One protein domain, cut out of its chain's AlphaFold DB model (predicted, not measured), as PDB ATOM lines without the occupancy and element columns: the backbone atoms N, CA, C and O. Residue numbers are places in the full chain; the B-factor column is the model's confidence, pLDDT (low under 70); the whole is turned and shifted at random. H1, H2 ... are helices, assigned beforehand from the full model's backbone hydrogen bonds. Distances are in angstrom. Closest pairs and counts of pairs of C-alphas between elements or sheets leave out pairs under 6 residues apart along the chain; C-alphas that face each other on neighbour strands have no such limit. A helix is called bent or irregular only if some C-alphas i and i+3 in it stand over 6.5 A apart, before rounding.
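What this domain is: This is residues 36 to 150 of the 151 residues of an uncharacterized protein of Acidimicrobiaceae bacterium (UniProt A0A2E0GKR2). A long helix, H4, runs through the middle like an axle, with H2 and H5 crossing it one after the other along one side and H6 crossing it on another side. The short H1 packs on the first part of H4, H3 is near that same end, and the link from H4 folds back into H5. The printed part has 115 residues with six named helices, H1 to H6 in order, and no named strand; the class is all helix. It is compact, with a radius of gyration of the C-alphas of 15.1 A, and spans 49 by 34 by 26 A.

Where its parts are: H1 is residues 36 to 40, beginning at C-alpha 36 (-23.215, 15.817, -25.899). It is irregular, with C-alphas 36 and 39 7.4 A apart. H2, residues 52 to 66, is 21.1 A long and also irregular, with C-alphas 62 and 65 9.2 A apart. H3 is residues 72 to 77. H4, residues 80 to 101, measures 31.1 A from C-alpha 80 (-14.424, 16.323, -32.946). H5, residues 109 to 129, measures 30.2 A. H6, residues 136 to 147, measures 16.3 A and ends at C-alpha 147 (-2.273, 16.363, -35.055).

How they stand to each other: H4 is the hub, touching four helices. With residues 81 to 86 alone it touches H1, the closest C-alphas being those of Ala 40 and Leu 81, 4.4 A apart. H2 touches H4 at a steep tilt of 53 degrees, opposite ways, beside residues 80 to 88 of H4 alone; the closest C-alphas, of Cys 61 and Cys 84, are 5.9 A apart. H1 and H2 only just touch, with 3 pairs of C-alphas within 8 A, the closest those of Leu 37 and Leu 58 at 7.1 A. H3 is close to H4 but not clearly touching, with the C-alphas of Val 75 and Leu 81 closest at 6.4 A. Residues 112 to 120 of H5 alone touch residues 91 to 100 of H4 at a steep tilt of 58 degrees, opposite ways; the closest C-alphas, of Arg 96 and Ala 116, are 4.8 A apart. Residues 141 to 146 of H6 alone touch residues 83 to 91 of H4 at a steep tilt of 44 degrees, opposite ways; the closest C-alphas, of Ser 87 and Phe 142, are 5.4 A apart. H5 and H6 are apart, as are H2 and H5. Every O i to N i+4 pair is within hydrogen-bond range in H3, H4 and H5, against 9 of 11 in H2, 6 of 8 in H6 and 0 of 1 in H1, where 1 of 2 O i to N i+3 pairs is.

The domain as a whole: The two C-alphas farthest apart, of Val 73 and Ile 106, are 49.1 A apart. The printed part has no cut, and the link from H1 to H2, 11 residues, is long. The mean pLDDT of the printed part is 88.1, with residue 65, residues 73 to 75 and residues 148 to 150 under 70.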
ATOM      1  N   ASN A  36     -23.869  16.201 -24.651       87.62
ATOM      2  CA  ASN A  36     -23.215  15.817 -25.899       87.62
ATOM      3  C   ASN A  36     -21.821  16.435 -26.061       87.62
ATOM      4  O   ASN A  36     -21.030  15.961 -26.873       87.62
ATOM      5  N   LEU A  37     -21.510  17.476 -25.286       91.44
ATOM      6  CA  LEU A  37     -20.255  18.222 -25.344       91.44
ATOM      7  C   LEU A  37     -19.310  17.914 -24.178       91.44
ATOM      8  O   LEU A  37     -18.179  18.390 -24.183       91.44
ATOM      9  N   VAL A  38     -19.724  17.107 -23.195       91.31
ATOM     10  CA  VAL A  38     -18.918  16.810 -21.992       91.31
ATOM     11  C   VAL A  38     -17.541  16.240 -22.346       91.31
ATOM     12  O   VAL A  38     -16.553  16.561 -21.695       91.31
ATOM     13  N   GLY A  39     -17.446  15.452 -23.421       89.44
ATOM     14  CA  GLY A  39     -16.171  14.907 -23.902       89.44
ATOM     15  C   GLY A  39     -15.190  15.945 -24.469       89.44
ATOM     16  O   GLY A  39     -14.055  15.584 -24.765       89.44
ATOM     17  N   ALA A  40     -15.606  17.203 -24.642       92.00
ATOM     18  CA  ALA A  40     -14.740  18.307 -25.060       92.00
ATOM     19  C   ALA A  40     -14.124  19.074 -23.878       92.00
ATOM     20  O   ALA A  40     -13.307  19.969 -24.096       92.00
ATOM     21  N   LEU A  41     -14.521  18.763 -22.642       93.75
ATOM     22  CA  LEU A  41     -13.976  19.404 -21.449       93.75
ATOM     23  C   LEU A  41     -12.580  18.873 -21.111       93.75
ATOM     24  O   LEU A  41     -12.227  17.733 -21.428       93.75
ATOM     25  N   GLU A  42     -11.795  19.692 -20.412       89.19
ATOM     26  CA  GLU A  42     -10.534  19.230 -19.838       89.19
ATOM     27  C   GLU A  42     -10.780  18.192 -18.735       89.19
ATOM     28  O   GLU A  42     -11.797  18.203 -18.036       89.19
ATOM     29  N   SER A  43      -9.821  17.280 -18.558       87.00
ATOM     30  CA  SER A  43      -9.921  16.255 -17.520       87.00
ATOM     31  C   SER A  43     -10.043  16.898 -16.135       87.00
ATOM     32  O   SER A  43      -9.209  17.709 -15.744       87.00
ATOM     33  N   GLY A  44     -11.084  16.520 -15.390       87.31
ATOM     34  CA  GLY A  44     -11.353  17.045 -14.049       87.31
ATOM     35  C   GLY A  44     -12.183  18.330 -14.010       87.31
ATOM     36  O   GLY A  44     -12.536  18.765 -12.915       87.31
ATOM     37  N   GLN A  45     -12.543  18.915 -15.157       93.31
ATOM     38  CA  GLN A  45     -13.498  20.020 -15.198       93.31
ATOM     39  C   GLN A  45     -14.911  19.527 -14.834       93.31
ATOM     40  O   GLN A  45     -15.362  18.493 -15.326       93.31
ATOM     41  N   ASP A  46     -15.619  20.274 -13.978       96.00
ATOM     42  CA  ASP A  46     -16.999  19.968 -13.581       96.00
ATOM     43  C   ASP A  46     -17.985  20.375 -14.696       96.00
ATOM     44  O   ASP A  46     -18.097  21.569 -14.998       96.00
ATOM     45  N   PRO A  47     -18.744  19.429 -15.290       96.12
ATOM     46  CA  PRO A  47     -19.708  19.733 -16.345       96.12
ATOM     47  C   PRO A  47     -20.845  20.670 -15.924       96.12
ATOM     48  O   PRO A  47     -21.524  21.211 -16.793       96.12
ATOM     49  N   SER A  48     -21.081  20.851 -14.621       97.38
ATOM     50  CA  SER A  48     -22.102  21.754 -14.076       97.38
ATOM     51  C   SER A  48     -21.620  23.199 -13.896       97.38
ATOM     52  O   SER A  48     -22.444  24.096 -13.706       97.38
ATOM     53  N   LEU A  49     -20.305  23.438 -13.992       96.94
ATOM     54  CA  LEU A  49     -19.653  24.723 -13.721       96.94
ATOM     55  C   LEU A  49     -18.772  25.173 -14.896       96.94
ATOM     56  O   LEU A  49     -17.650  25.642 -14.710       96.94
ATOM     57  N   VAL A  50     -19.269  25.034 -16.125       97.00
ATOM     58  CA  VAL A  50     -18.534  25.444 -17.330       97.00
ATOM     59  C   VAL A  50     -18.824  26.921 -17.623       97.00
ATOM     60  O   VAL A  50     -19.999  27.287 -17.632       97.00
ATOM     61  N   PRO A  51     -17.821  27.782 -17.879       96.12
ATOM     62  CA  PRO A  51     -18.047  29.181 -18.251       96.12
ATOM     63  C   PRO A  51     -18.827  29.344 -19.557       96.12
ATOM     64  O   PRO A  51     -18.668  28.558 -20.492       96.12
ATOM     65  N   GLU A  52     -19.638  30.397 -19.656       95.31
ATOM     66  CA  GLU A  52     -20.496  30.640 -20.827       95.31
ATOM     67  C   GLU A  52     -19.710  30.736 -22.135       95.31
ATOM     68  O   GLU A  52     -20.061  30.080 -23.115       95.31
ATOM     69  N   THR A  53     -18.604  31.479 -22.127       94.75
ATOM     70  CA  THR A  53     -17.712  31.624 -23.284       94.75
ATOM     71  C   THR A  53     -17.250  30.266 -23.819       94.75
ATOM     72  O   THR A  53     -17.245  30.043 -25.030       94.75
ATOM     73  N   GLN A  54     -16.914  29.330 -22.927       96.31
ATOM     74  CA  GLN A  54     -16.511  27.978 -23.309       96.31
ATOM     75  C   GLN A  54     -17.692  27.182 -23.871       96.31
ATOM     76  O   GLN A  54     -17.561  26.572 -24.931       96.31
ATOM     77  N   ARG A  55     -18.861  27.211 -23.211       95.38
ATOM     78  CA  ARG A  55     -20.064  26.509 -23.697       95.38
ATOM     79  C   ARG A  55     -20.440  26.957 -25.111       95.38
ATOM     80  O   ARG A  55     -20.684  26.114 -25.972       95.38
ATOM     81  N   ASN A  56     -20.430  28.267 -25.356       93.50
ATOM     82  CA  ASN A  56     -20.792  28.852 -26.645       93.50
ATOM     83  C   ASN A  56     -19.797  28.461 -27.741       93.50
ATOM     84  O   ASN A  56     -20.214  28.018 -28.812       93.50
ATOM     85  N   PHE A  57     -18.493  28.543 -27.457       94.25
ATOM     86  CA  PHE A  57     -17.462  28.116 -28.402       94.25
ATOM     87  C   PHE A  57     -17.602  26.632 -28.761       94.25
ATOM     88  O   PHE A  57     -17.604  26.278 -29.939       94.25
ATOM     89  N   LEU A  58     -17.745  25.756 -27.761       94.25
ATOM     90  CA  LEU A  58     -17.860  24.313 -27.982       94.25
ATOM     91  C   LEU A  58     -19.110  23.966 -28.795       94.25
ATOM     92  O   LEU A  58     -19.030  23.166 -29.728       94.25
ATOM     93  N   SER A  59     -20.237  24.609 -28.487       91.88
ATOM     94  CA  SER A  59     -21.471  24.452 -29.253       91.88
ATOM     95  C   SER A  59     -21.276  24.875 -30.710       91.88
ATOM     96  O   SER A  59     -21.591  24.102 -31.613       91.88
ATOM     97  N   GLY A  60     -20.706  26.059 -30.955       90.25
ATOM     98  CA  GLY A  60     -20.441  26.553 -32.308       90.25
ATOM     99  C   GLY A  60     -19.475  25.658 -33.089       90.25
ATOM    100  O   GLY A  60     -19.750  25.302 -34.233       90.25
ATOM    101  N   CYS A  61     -18.389  25.221 -32.450       90.56
ATOM    102  CA  CYS A  61     -17.381  24.352 -33.056       90.56
ATOM    103  C   CYS A  61     -17.962  23.002 -33.505       90.56
ATOM    104  O   CYS A  61     -17.678  22.541 -34.609       90.56
ATOM    105  N   VAL A  62     -18.810  22.383 -32.677       89.62
ATOM    106  CA  VAL A  62     -19.417  21.080 -32.988       89.62
ATOM    107  C   VAL A  62     -20.565  21.202 -33.993       89.62
ATOM    108  O   VAL A  62     -20.715  20.342 -34.859       89.62
ATOM    109  N   MET A  63     -21.378  22.256 -33.903       87.38
ATOM    110  CA  MET A  63     -22.500  22.471 -34.827       87.38
ATOM    111  C   MET A  63     -22.023  22.884 -36.228       87.38
ATOM    112  O   MET A  63     -22.682  22.565 -37.228       87.38
ATOM    113  N   GLY A  64     -20.885  23.582 -36.312       78.56
ATOM    114  CA  GLY A  64     -20.332  24.109 -37.557       78.56
ATOM    115  C   GLY A  64     -21.374  24.885 -38.372       78.56
ATOM    116  O   GLY A  64     -22.264  25.535 -37.829       78.56
ATOM    117  N   ALA A  65     -21.321  24.750 -39.700       64.25
ATOM    118  CA  ALA A  65     -22.269  25.393 -40.619       64.25
ATOM    119  C   ALA A  65     -23.687  24.783 -40.601       64.25
ATOM    120  O   ALA A  65     -24.596  25.298 -41.253       64.25
ATOM    121  N   THR A  66     -23.900  23.665 -39.899       70.75
ATOM    122  CA  THR A  66     -25.189  22.955 -39.931       70.75
ATOM    123  C   THR A  66     -26.221  23.550 -38.976       70.75
ATOM    124  O   THR A  66     -27.407  23.238 -39.094       70.75
ATOM    125  N   ASN A  67     -25.785  24.403 -38.036       74.25
ATOM    126  CA  ASN A  67     -26.604  24.971 -36.960       74.25
ATOM    127  C   ASN A  67     -27.408  23.917 -36.175       74.25
ATOM    128  O   ASN A  67     -28.453  24.220 -35.598       74.25
ATOM    129  N   ARG A  68     -26.946  22.660 -36.161       77.12
ATOM    130  CA  ARG A  68     -27.588  21.543 -35.465       77.12
ATOM    131  C   ARG A  68     -26.527  20.713 -34.769       77.12
ATOM    132  O   ARG A  68     -25.488  20.422 -35.351       77.12
ATOM    133  N   MET A  69     -26.792  20.335 -33.522       77.50
ATOM    134  CA  MET A  69     -25.885  19.459 -32.792       77.50
ATOM    135  C   MET A  69     -25.976  18.045 -33.386       77.50
ATOM    136  O   MET A  69     -27.093  17.531 -33.519       77.50
ATOM    137  N   PRO A  70     -24.854  17.427 -33.793       73.19
ATOM    138  CA  PRO A  70     -24.861  16.052 -34.271       73.19
ATOM    139  C   PRO A  70     -25.170  15.090 -33.119       73.19
ATOM    140  O   PRO A  70     -24.989  15.429 -31.949       73.19
ATOM    141  N   ASP A  71     -25.603  13.874 -33.453       76.56
ATOM    142  CA  ASP A  71     -25.742  12.801 -32.465       76.56
ATOM    143  C   ASP A  71     -24.385  12.513 -31.794       76.56
ATOM    144  O   ASP A  71     -23.348  12.478 -32.463       76.56
ATOM    145  N   LEU A  72     -24.407  12.281 -30.480       70.44
ATOM    146  CA  LEU A  72     -23.269  11.983 -29.606       70.44
ATOM    147  C   LEU A  72     -22.312  10.954 -30.211       70.44
ATOM    148  O   LEU A  72     -21.095  11.125 -30.145       70.44
ATOM    149  N   VAL A  73     -22.868   9.903 -30.820       69.81
ATOM    150  CA  VAL A  73     -22.095   8.830 -31.458       69.81
ATOM    151  C   VAL A  73     -21.245   9.385 -32.603       69.81
ATOM    152  O   VAL A  73     -20.040   9.148 -32.650       69.81
ATOM    153  N   ALA A  74     -21.831  10.214 -33.468       67.69
ATOM    154  CA  ALA A  74     -21.133  10.801 -34.608       67.69
ATOM    155  C   ALA A  74     -20.028  11.788 -34.181       67.69
ATOM    156  O   ALA A  74     -18.969  11.861 -34.811       67.69
ATOM    157  N   VAL A  75     -20.234  12.542 -33.094       69.94
ATOM    158  CA  VAL A  75     -19.215  13.484 -32.592       69.94
ATOM    159  C   VAL A  75     -18.062  12.754 -31.891       69.94
ATOM    160  O   VAL A  75     -16.910  13.179 -31.985       69.94
ATOM    161  N   GLN A  76     -18.344  11.637 -31.212       71.19
ATOM    162  CA  GLN A  76     -17.307  10.820 -30.576       71.19
ATOM    163  C   GLN A  76     -16.452  10.067 -31.599       71.19
ATOM    164  O   GLN A  76     -15.227  10.090 -31.489       71.19
ATOM    165  N   GLU A  77     -17.065   9.454 -32.613       71.31
ATOM    166  CA  GLU A  77     -16.351   8.678 -33.639       71.31
ATOM    167  C   GLU A  77     -15.375   9.528 -34.466       71.31
ATOM    168  O   GLU A  77     -14.355   9.033 -34.941       71.31
ATOM    169  N   THR A  78     -15.657  10.821 -34.610       75.75
ATOM    170  CA  THR A  78     -14.816  11.759 -35.367       75.75
ATOM    171  C   THR A  78     -13.695  12.383 -34.534       75.75
ATOM    172  O   THR A  78     -12.837  13.070 -35.085       75.75
ATOM    173  N   GLY A  79     -13.692  12.191 -33.209       84.75
ATOM    174  CA  GLY A  79     -12.778  12.892 -32.302       84.75
ATOM    175  C   GLY A  79     -13.020  14.408 -32.230       84.75
ATOM    176  O   GLY A  79     -12.211  15.130 -31.640       84.75
ATOM    177  N   LEU A  80     -14.129  14.898 -32.798       87.75
ATOM    178  CA  LEU A  80     -14.424  16.323 -32.946       87.75
ATOM    179  C   LEU A  80     -14.511  17.038 -31.591       87.75
ATOM    180  O   LEU A  80     -14.012  18.153 -31.464       87.75
ATOM    181  N   LEU A  81     -15.045  16.379 -30.554       90.56
ATOM    182  CA  LEU A  81     -15.079  16.931 -29.192       90.56
ATOM    183  C   LEU A  81     -13.679  17.281 -28.672       90.56
ATOM    184  O   LEU A  81     -13.459  18.387 -28.182       90.56
ATOM    185  N   LYS A  82     -12.713  16.366 -28.829       89.94
ATOM    186  CA  LYS A  82     -11.330  16.574 -28.377       89.94
ATOM    187  C   LYS A  82     -10.669  17.722 -29.141       89.94
ATOM    188  O   LYS A  82      -9.964  18.532 -28.541       89.94
ATOM    189  N   VAL A  83     -10.921  17.812 -30.448       91.50
ATOM    190  CA  VAL A  83     -10.417  18.912 -31.282       91.50
ATOM    191  C   VAL A  83     -11.021  20.246 -30.841       91.50
ATOM    192  O   VAL A  83     -10.268  21.184 -30.607       91.50
ATOM    193  N   CYS A  84     -12.341  20.332 -30.651       93.19
ATOM    194  CA  CYS A  84     -13.008  21.559 -30.206       93.19
ATOM    195  C   CYS A  84     -12.538  22.021 -28.819       93.19
ATOM    196  O   CYS A  84     -12.248  23.203 -28.640       93.19
ATOM    197  N   GLY A  85     -12.396  21.098 -27.862       94.31
ATOM    198  CA  GLY A  85     -11.840  21.389 -26.536       94.31
ATOM    199  C   GLY A  85     -10.421  21.952 -26.604       94.31
ATOM    200  O   GLY A  85     -10.139  23.016 -26.054       94.31
ATOM    201  N   CYS A  86      -9.539  21.286 -27.354       94.94
ATOM    202  CA  CYS A  86      -8.170  21.755 -27.569       94.94
ATOM    203  C   CYS A  86      -8.125  23.134 -28.242       94.94
ATOM    204  O   CYS A  86      -7.378  24.010 -27.804       94.94
ATOM    205  N   SER A  87      -8.936  23.344 -29.283       94.56
ATOM    206  CA  SER A  87      -8.993  24.607 -30.022       94.56
ATOM    207  C   SER A  87      -9.403  25.767 -29.121       94.56
ATOM    208  O   SER A  87      -8.778  26.823 -29.186       94.56
ATOM    209  N   TYR A  88     -10.390  25.563 -28.239       95.75
ATOM    210  CA  TYR A  88     -10.780  26.564 -27.246       95.75
ATOM    211  C   TYR A  88      -9.603  26.942 -26.342       95.75
ATOM    212  O   TYR A  88      -9.260  28.118 -26.236       95.75
ATOM    213  N   MET A  89      -8.946  25.948 -25.737       95.62
ATOM    214  CA  MET A  89      -7.847  26.185 -24.796       95.62
ATOM    215  C   MET A  89      -6.682  26.926 -25.447       95.62
ATOM    216  O   MET A  89      -6.195  27.911 -24.893       95.62
ATOM    217  N   LYS A  90      -6.280  26.512 -26.655       95.31
ATOM    218  CA  LYS A  90      -5.218  27.188 -27.407       95.31
ATOM    219  C   LYS A  90      -5.589  28.612 -27.795       95.31
ATOM    220  O   LYS A  90      -4.733  29.491 -27.760       95.31
ATOM    221  N   LEU A  91      -6.846  28.853 -28.162       95.44
ATOM    222  CA  LEU A  91      -7.302  30.187 -28.527       95.44
ATOM    223  C   LEU A  91      -7.286  31.125 -27.317       95.44
ATOM    224  O   LEU A  91      -6.763  32.232 -27.414       95.44
ATOM    225  N   VAL A  92      -7.798  30.664 -26.172       95.94
ATOM    226  CA  VAL A  92      -7.770  31.413 -24.906       95.94
ATOM    227  C   VAL A  92      -6.332  31.678 -24.453       95.94
ATOM    228  O   VAL A  92      -6.010  32.789 -24.034       95.94
ATOM    229  N   GLU A  93      -5.447  30.688 -24.561       95.81
ATOM    230  CA  GLU A  93      -4.019  30.855 -24.281       95.81
ATOM    231  C   GLU A  93      -3.394  31.922 -25.191       95.81
ATOM    232  O   GLU A  93      -2.738  32.840 -24.696       95.81
ATOM    233  N   ARG A  94      -3.648  31.859 -26.505       95.25
ATOM    234  CA  ARG A  94      -3.117  32.817 -27.484       95.25
ATOM    235  C   ARG A  94      -3.533  34.249 -27.164       95.25
ATOM    236  O   ARG A  94      -2.670  35.114 -27.053       95.25
ATOM    237  N   VAL A  95      -4.824  34.505 -26.955       96.19
ATOM    238  CA  VAL A  95      -5.305  35.872 -26.681       96.19
ATOM    239  C   VAL A  95      -4.808  36.415 -25.339       96.19
ATOM    240  O   VAL A  95      -4.586  37.620 -25.222       96.19
ATOM    241  N   ARG A  96      -4.569  35.548 -24.345       96.38
ATOM    242  CA  ARG A  96      -3.921  35.929 -23.078       96.38
ATOM    243  C   ARG A  96      -2.453  36.293 -23.275       96.38
ATOM    244  O   ARG A  96      -2.005  37.300 -22.729       96.38
ATOM    245  N   LEU A  97      -1.715  35.513 -24.064       95.69
ATOM    246  CA  LEU A  97      -0.327  35.824 -24.413       95.69
ATOM    247  C   LEU A  97      -0.231  37.147 -25.178       95.69
ATOM    248  O   LEU A  97       0.625  37.969 -24.863       95.69
ATOM    249  N   ASP A  98      -1.135  37.386 -26.125       95.00
ATOM    250  CA  ASP A  98      -1.152  38.614 -26.922       95.00
ATOM    251  C   ASP A  98      -1.496  39.849 -26.089       95.00
ATOM    252  O   ASP A  98      -0.905  40.910 -26.293       95.00
ATOM    253  N   ALA A  99      -2.422  39.715 -25.135       95.50
ATOM    254  CA  ALA A  99      -2.725  40.767 -24.171       95.50
ATOM    255  C   ALA A  99      -1.506  41.083 -23.292       95.50
ATOM    256  O   ALA A  99      -1.129  42.243 -23.140       95.50
ATOM    257  N   ALA A 100      -0.838  40.052 -22.765       94.69
ATOM    258  CA  ALA A 100       0.345  40.214 -21.926       94.69
ATOM    259  C   ALA A 100       1.550  40.800 -22.685       94.69
ATOM    260  O   ALA A 100       2.301  41.592 -22.121       94.69
ATOM    261  N   ALA A 101       1.732  40.447 -23.961       95.31
ATOM    262  CA  ALA A 101       2.881  40.863 -24.766       95.31
ATOM    263  C   ALA A 101       2.945  42.376 -25.029       95.31
ATOM    264  O   ALA A 101       4.027  42.907 -25.279       95.31
ATOM    265  N   VAL A 102       1.803  43.068 -24.986       93.94
ATOM    266  CA  VAL A 102       1.716  44.518 -25.237       93.94
ATOM    267  C   VAL A 102       1.371  45.330 -23.990       93.94
ATOM    268  O   VAL A 102       1.224  46.547 -24.076       93.94
ATOM    269  N   ALA A 103       1.209  44.668 -22.845       93.75
ATOM    270  CA  ALA A 103       0.818  45.314 -21.606       93.75
ATOM    271  C   ALA A 103       1.967  46.102 -20.975       93.75
ATOM    272  O   ALA A 103       3.142  45.737 -21.067       93.75
ATOM    273  N   GLU A 104       1.618  47.179 -20.276       93.25
ATOM    274  CA  GLU A 104       2.585  47.904 -19.465       93.25
ATOM    275  C   GLU A 104       2.934  47.092 -18.205       93.25
ATOM    276  O   GLU A 104       2.097  46.343 -17.697       93.25
ATOM    277  N   PRO A 105       4.131  47.271 -17.615       90.44
ATOM    278  CA  PRO A 105       4.540  46.522 -16.423       90.44
ATOM    279  C   PRO A 105       3.602  46.655 -15.211       90.44
ATOM    280  O   PRO A 105       3.671  45.847 -14.289       90.44
ATOM    281  N   ILE A 106       2.761  47.693 -15.186       91.81
ATOM    282  CA  ILE A 106       1.822  47.994 -14.097       91.81
ATOM    283  C   ILE A 106       0.389  47.524 -14.378       91.81
ATOM    284  O   ILE A 106      -0.488  47.725 -13.538       91.81
ATOM    285  N   THR A 107       0.124  46.936 -15.548       92.69
ATOM    286  CA  THR A 107      -1.215  46.459 -15.908       92.69
ATOM    287  C   THR A 107      -1.647  45.341 -14.958       92.69
ATOM    288  O   THR A 107      -0.917  44.377 -14.728       92.69
ATOM    289  N   SER A 108      -2.846  45.471 -14.382       93.38
ATOM    290  CA  SER A 108      -3.366  44.479 -13.440       93.38
ATOM    291  C   SER A 108      -3.765  43.181 -14.150       93.38
ATOM    292  O   SER A 108      -4.131  43.184 -15.327       93.38
ATOM    293  N   SER A 109      -3.777  42.061 -13.425       91.06
ATOM    294  CA  SER A 109      -4.225  40.773 -13.974       91.06
ATOM    295  C   SER A 109      -5.674  40.809 -14.472       91.06
ATOM    296  O   SER A 109      -5.990  40.183 -15.478       91.06
ATOM    297  N   SER A 110      -6.554  41.561 -13.806       90.38
ATOM    298  CA  SER A 110      -7.941  41.752 -14.248       90.38
ATOM    299  C   SER A 110      -8.045  42.556 -15.541       90.38
ATOM    300  O   SER A 110      -8.939  42.308 -16.346       90.38
ATOM    301  N   ASP A 111      -7.142  43.514 -15.756       91.75
ATOM    302  CA  ASP A 111      -7.120  44.291 -16.995       91.75
ATOM    303  C   ASP A 111      -6.567  43.460 -18.155       91.75
ATOM    304  O   ASP A 111      -7.112  43.533 -19.253       91.75
ATOM    305  N   LEU A 112      -5.563  42.614 -17.896       93.38
ATOM    306  CA  LEU A 112      -5.056  41.634 -18.862       93.38
ATOM    307  C   LEU A 112      -6.134  40.637 -19.290       93.38
ATOM    308  O   LEU A 112      -6.318  40.411 -20.482       93.38
ATOM    309  N   GLU A 113      -6.869  40.063 -18.335       93.69
ATOM    310  CA  GLU A 113      -7.940  39.104 -18.635       93.69
ATOM    311  C   GLU A 113      -9.060  39.765 -19.455       93.69
ATOM    312  O   GLU A 113      -9.572  39.177 -20.408       93.69
ATOM    313  N   ARG A 114      -9.393  41.025 -19.143       92.69
ATOM    314  CA  ARG A 114     -10.378  41.804 -19.902       92.69
ATOM    315  C   ARG A 114      -9.893  42.137 -21.315       92.69
ATOM    316  O   ARG A 114     -10.688  42.061 -22.249       92.69
ATOM    317  N   ASP A 115      -8.621  42.489 -21.496       94.38
ATOM    318  CA  ASP A 115      -8.042  42.713 -22.830       94.38
ATOM    319  C   ASP A 115      -8.025  41.421 -23.658       94.38
ATOM    320  O   ASP A 115      -8.474  41.404 -24.804       94.38
ATOM    321  N   ALA A 116      -7.607  40.307 -23.055       95.94
ATOM    322  CA  ALA A 116      -7.631  38.989 -23.683       95.94
ATOM    323  C   ALA A 116      -9.052  38.590 -24.119       95.94
ATOM    324  O   ALA A 116      -9.255  38.117 -25.238       95.94
ATOM    325  N   TYR A 117     -10.056  38.839 -23.274       95.25
ATOM    326  CA  TYR A 117     -11.453  38.579 -23.616       95.25
ATOM    327  C   TYR A 117     -11.956  39.474 -24.759       95.25
ATOM    328  O   TYR A 117     -12.623  38.993 -25.676       95.25
ATOM    329  N   LYS A 118     -11.586  40.761 -24.769       94.62
ATOM    330  CA  LYS A 118     -11.894  41.669 -25.888       94.62
ATOM    331  C   LYS A 118     -11.290  41.174 -27.201       94.62
ATOM    332  O   LYS A 118     -11.974  41.183 -28.221       94.62
ATOM    333  N   ARG A 119     -10.044  40.692 -27.180       94.75
ATOM    334  CA  ARG A 119      -9.394  40.084 -28.354       94.75
ATOM    335  C   ARG A 119     -10.130  38.840 -28.827       94.75
ATOM    336  O   ARG A 119     -10.376  38.719 -30.017       94.75
ATOM    337  N   PHE A 120     -10.532  37.961 -27.911       94.12
ATOM    338  CA  PHE A 120     -11.327  36.780 -28.252       94.12
ATOM    339  C   PHE A 120     -12.635  37.154 -28.957       94.12
ATOM    340  O   PHE A 120     -12.929  36.605 -30.015       94.12
ATOM    341  N   LYS A 121     -13.390  38.125 -28.424       92.06
ATOM    342  CA  LYS A 121     -14.620  38.614 -29.072       92.06
ATOM    343  C   LYS A 121     -14.345  39.200 -30.455       92.06
ATOM    344  O   LYS A 121     -15.072  38.914 -31.397       92.06
ATOM    345  N   LYS A 122     -13.248  39.945 -30.598       92.00
ATOM    346  CA  LYS A 122     -12.835  40.494 -31.891       92.00
ATOM    347  C   LYS A 122     -12.552  39.403 -32.931       92.00
ATOM    348  O   LYS A 122     -12.838  39.610 -34.102       92.00
ATOM    349  N   LEU A 123     -12.032  38.242 -32.528       90.56
ATOM    350  CA  LEU A 123     -11.825  37.121 -33.455       90.56
ATOM    351  C   LEU A 123     -13.143  36.559 -33.999       90.56
ATOM    352  O   LEU A 123     -13.193  36.167 -35.162       90.56
ATOM    353  N   ASP A 124     -14.203  36.536 -33.188       85.75
ATOM    354  CA  ASP A 124     -15.544  36.155 -33.650       85.75
ATOM    355  C   ASP A 124     -16.109  37.192 -34.638       85.75
ATOM    356  O   ASP A 124     -16.600  36.832 -35.706       85.75
ATOM    357  N   GLU A 125     -15.950  38.486 -34.344       87.25
ATOM    358  CA  GLU A 125     -16.340  39.570 -35.259       87.25
ATOM    359  C   GLU A 125     -15.592  39.487 -36.600       87.25
ATOM    360  O   GLU A 125     -16.195  39.614 -37.667       87.25
ATOM    361  N   GLU A 126     -14.280  39.247 -36.557       88.12
ATOM    362  CA  GLU A 126     -13.445  39.079 -37.747       88.12
ATOM    363  C   GLU A 126     -13.856  37.842 -38.549       88.12
ATOM    364  O   GLU A 126     -13.991  37.936 -39.767       88.12
ATOM    365  N   PHE A 127     -14.131  36.715 -37.885       85.19
ATOM    366  CA  PHE A 127     -14.626  35.498 -38.531       85.19
ATOM    367  C   PHE A 127     -15.959  35.723 -39.253       85.19
ATOM    368  O   PHE A 127     -16.149  35.263 -40.380       85.19
ATOM    369  N   GLN A 128     -16.886  36.457 -38.637       84.38
ATOM    370  CA  GLN A 128     -18.162  36.801 -39.265       84.38
ATOM    371  C   GLN A 128     -17.969  37.753 -40.454       84.38
ATOM    372  O   GLN A 128     -18.622  37.595 -41.486       84.38
ATOM    373  N   ALA A 129     -17.048  38.714 -40.338       86.88
ATOM    374  CA  ALA A 129     -16.747  39.671 -41.398       86.88
ATOM    375  C   ALA A 129     -16.062  39.038 -42.624       86.88
ATOM    376  O   ALA A 129     -16.202  39.553 -43.733       86.88
ATOM    377  N   THR A 130     -15.341  37.929 -42.452       83.81
ATOM    378  CA  THR A 130     -14.639  37.200 -43.524       83.81
ATOM    379  C   THR A 130     -15.450  36.038 -44.104       83.81
ATOM    380  O   THR A 130     -14.876  35.141 -44.722       83.81
ATOM    381  N   GLU A 131     -16.772  36.032 -43.900       82.00
ATOM    382  CA  GLU A 131     -17.673  34.950 -44.327       82.00
ATOM    383  C   GLU A 131     -17.259  33.568 -43.783       82.00
ATOM    384  O   GLU A 131     -17.425  32.539 -44.438       82.00
ATOM    385  N   GLY A 132     -16.729  33.532 -42.559       78.25
ATOM    386  CA  GLY A 132     -16.342  32.299 -41.881       78.25
ATOM    387  C   GLY A 132     -14.921  31.829 -42.194       78.25
ATOM    388  O   GLY A 132     -14.659  30.624 -42.187       78.25
ATOM    389  N   SER A 133     -13.999  32.755 -42.471       82.12
ATOM    390  CA  SER A 133     -12.593  32.436 -42.732       82.12
ATOM    391  C   SER A 133     -11.675  32.967 -41.632       82.12
ATOM    392  O   SER A 133     -11.668  34.156 -41.314       82.12
ATOM    393  N   PHE A 134     -10.854  32.093 -41.062       81.88
ATOM    394  CA  PHE A 134      -9.819  32.492 -40.113       81.88
ATOM    395  C   PHE A 134      -8.514  32.856 -40.830       81.88
ATOM    396  O   PHE A 134      -8.250  32.405 -41.945       81.88
ATOM    397  N   SER A 135      -7.667  33.647 -40.166       86.50
ATOM    398  CA  SER A 135      -6.289  33.856 -40.614       86.50
ATOM    399  C   SER A 135      -5.518  32.528 -40.660       86.50
ATOM    400  O   SER A 135      -5.825  31.600 -39.910       86.50
ATOM    401  N   GLU A 136      -4.489  32.441 -41.511       89.38
ATOM    402  CA  GLU A 136      -3.655  31.232 -41.634       89.38
ATOM    403  C   GLU A 136      -3.084  30.785 -40.282       89.38
ATOM    404  O   GLU A 136      -3.106  29.601 -39.963       89.38
ATOM    405  N   GLU A 137      -2.671  31.732 -39.441       88.00
ATOM    406  CA  GLU A 137      -2.153  31.454 -38.101       88.00
ATOM    407  C   GLU A 137      -3.189  30.762 -37.195       88.00
ATOM    408  O   GLU A 137      -2.877  29.794 -36.501       88.00
ATOM    409  N   LEU A 138      -4.444  31.222 -37.218       87.69
ATOM    410  CA  LEU A 138      -5.526  30.603 -36.448       87.69
ATOM    411  C   LEU A 138      -5.906  29.232 -37.014       87.69
ATOM    412  O   LEU A 138      -6.161  28.298 -36.254       87.69
ATOM    413  N   VAL A 139      -5.880  29.078 -38.341       89.62
ATOM    414  CA  VAL A 139      -6.064  27.775 -38.992       89.62
ATOM    415  C   VAL A 139      -4.971  26.796 -38.560       89.62
ATOM    416  O   VAL A 139      -5.278  25.655 -38.218       89.62
ATOM    417  N   GLU A 140      -3.707  27.221 -38.518       90.94
ATOM    418  CA  GLU A 140      -2.593  26.397 -38.042       90.94
ATOM    419  C   GLU A 140      -2.731  26.032 -36.560       90.94
ATOM    420  O   GLU A 140      -2.486  24.880 -36.178       90.94
ATOM    421  N   LEU A 141      -3.181  26.981 -35.732       91.00
ATOM    422  CA  LEU A 141      -3.470  26.753 -34.319       91.00
ATOM    423  C   LEU A 141      -4.523  25.651 -34.149       91.00
ATOM    424  O   LEU A 141      -4.284  24.699 -33.402       91.00
ATOM    425  N   PHE A 142      -5.632  25.704 -34.888       89.88
ATOM    426  CA  PHE A 142      -6.661  24.660 -34.849       89.88
ATOM    427  C   PHE A 142      -6.179  23.337 -35.456       89.88
ATOM    428  O   PHE A 142      -6.428  22.264 -34.900       89.88
ATOM    429  N   ALA A 143      -5.411  23.379 -36.547       89.12
ATOM    430  CA  ALA A 143      -4.835  22.186 -37.163       89.12
ATOM    431  C   ALA A 143      -3.876  21.444 -36.215       89.12
ATOM    432  O   ALA A 143      -3.765  20.214 -36.274       89.12
ATOM    433  N   SER A 144      -3.206  22.159 -35.305       92.81
ATOM    434  CA  SER A 144      -2.346  21.542 -34.291       92.81
ATOM    435  C   SER A 144      -3.118  20.614 -33.343       92.81
ATOM    436  O   SER A 144      -2.583  19.579 -32.942       92.81
ATOM    437  N   CYS A 145      -4.391  20.910 -33.060       90.88
ATOM    438  CA  CYS A 145      -5.246  20.071 -32.222       90.88
ATOM    439  C   CYS A 145      -5.595  18.738 -32.885       90.88
ATOM    440  O   CYS A 145      -5.668  17.724 -32.200       90.88
ATOM    441  N   ILE A 146      -5.719  18.708 -34.214       85.19
ATOM    442  CA  ILE A 146      -5.970  17.478 -34.983       85.19
ATOM    443  C   ILE A 146      -4.731  16.567 -34.970       85.19
ATOM    444  O   ILE A 146      -4.833  15.350 -34.847       85.19
ATOM    445  N   ARG A 147      -3.526  17.143 -35.058       73.38
ATOM    446  CA  ARG A 147      -2.273  16.363 -35.055       73.38
ATOM    447  C   ARG A 147      -1.974  15.718 -33.699       73.38
ATOM    448  O   ARG A 147      -1.316  14.688 -33.650       73.38
ATOM    449  N   GLN A 148      -2.459  16.307 -32.607       61.25
ATOM    450  CA  GLN A 148      -2.318  15.750 -31.257       61.25
ATOM    451  C   GLN A 148      -3.344  14.649 -30.946       61.25
ATOM    452  O   GLN A 148      -3.198  13.931 -29.956       61.25
ATOM    453  N   THR A 149      -4.396  14.494 -31.756       55.12
ATOM    454  CA  THR A 149      -5.385  13.424 -31.562       55.12
ATOM    455  C   THR A 149      -4.997  12.097 -32.212       55.12
ATOM    456  O   THR A 149      -5.627  11.093 -31.904       55.12
ATOM    457  N   SER A 150      -3.980  12.078 -33.077       50.41
ATOM    458  CA  SER A 150      -3.520  10.903 -33.836       50.41
ATOM    459  C   SER A 150      -2.280  10.205 -33.251       50.41
ATOM    460  O   SER A 150      -1.660   9.396 -33.941       50.41
TER     461      SER A 150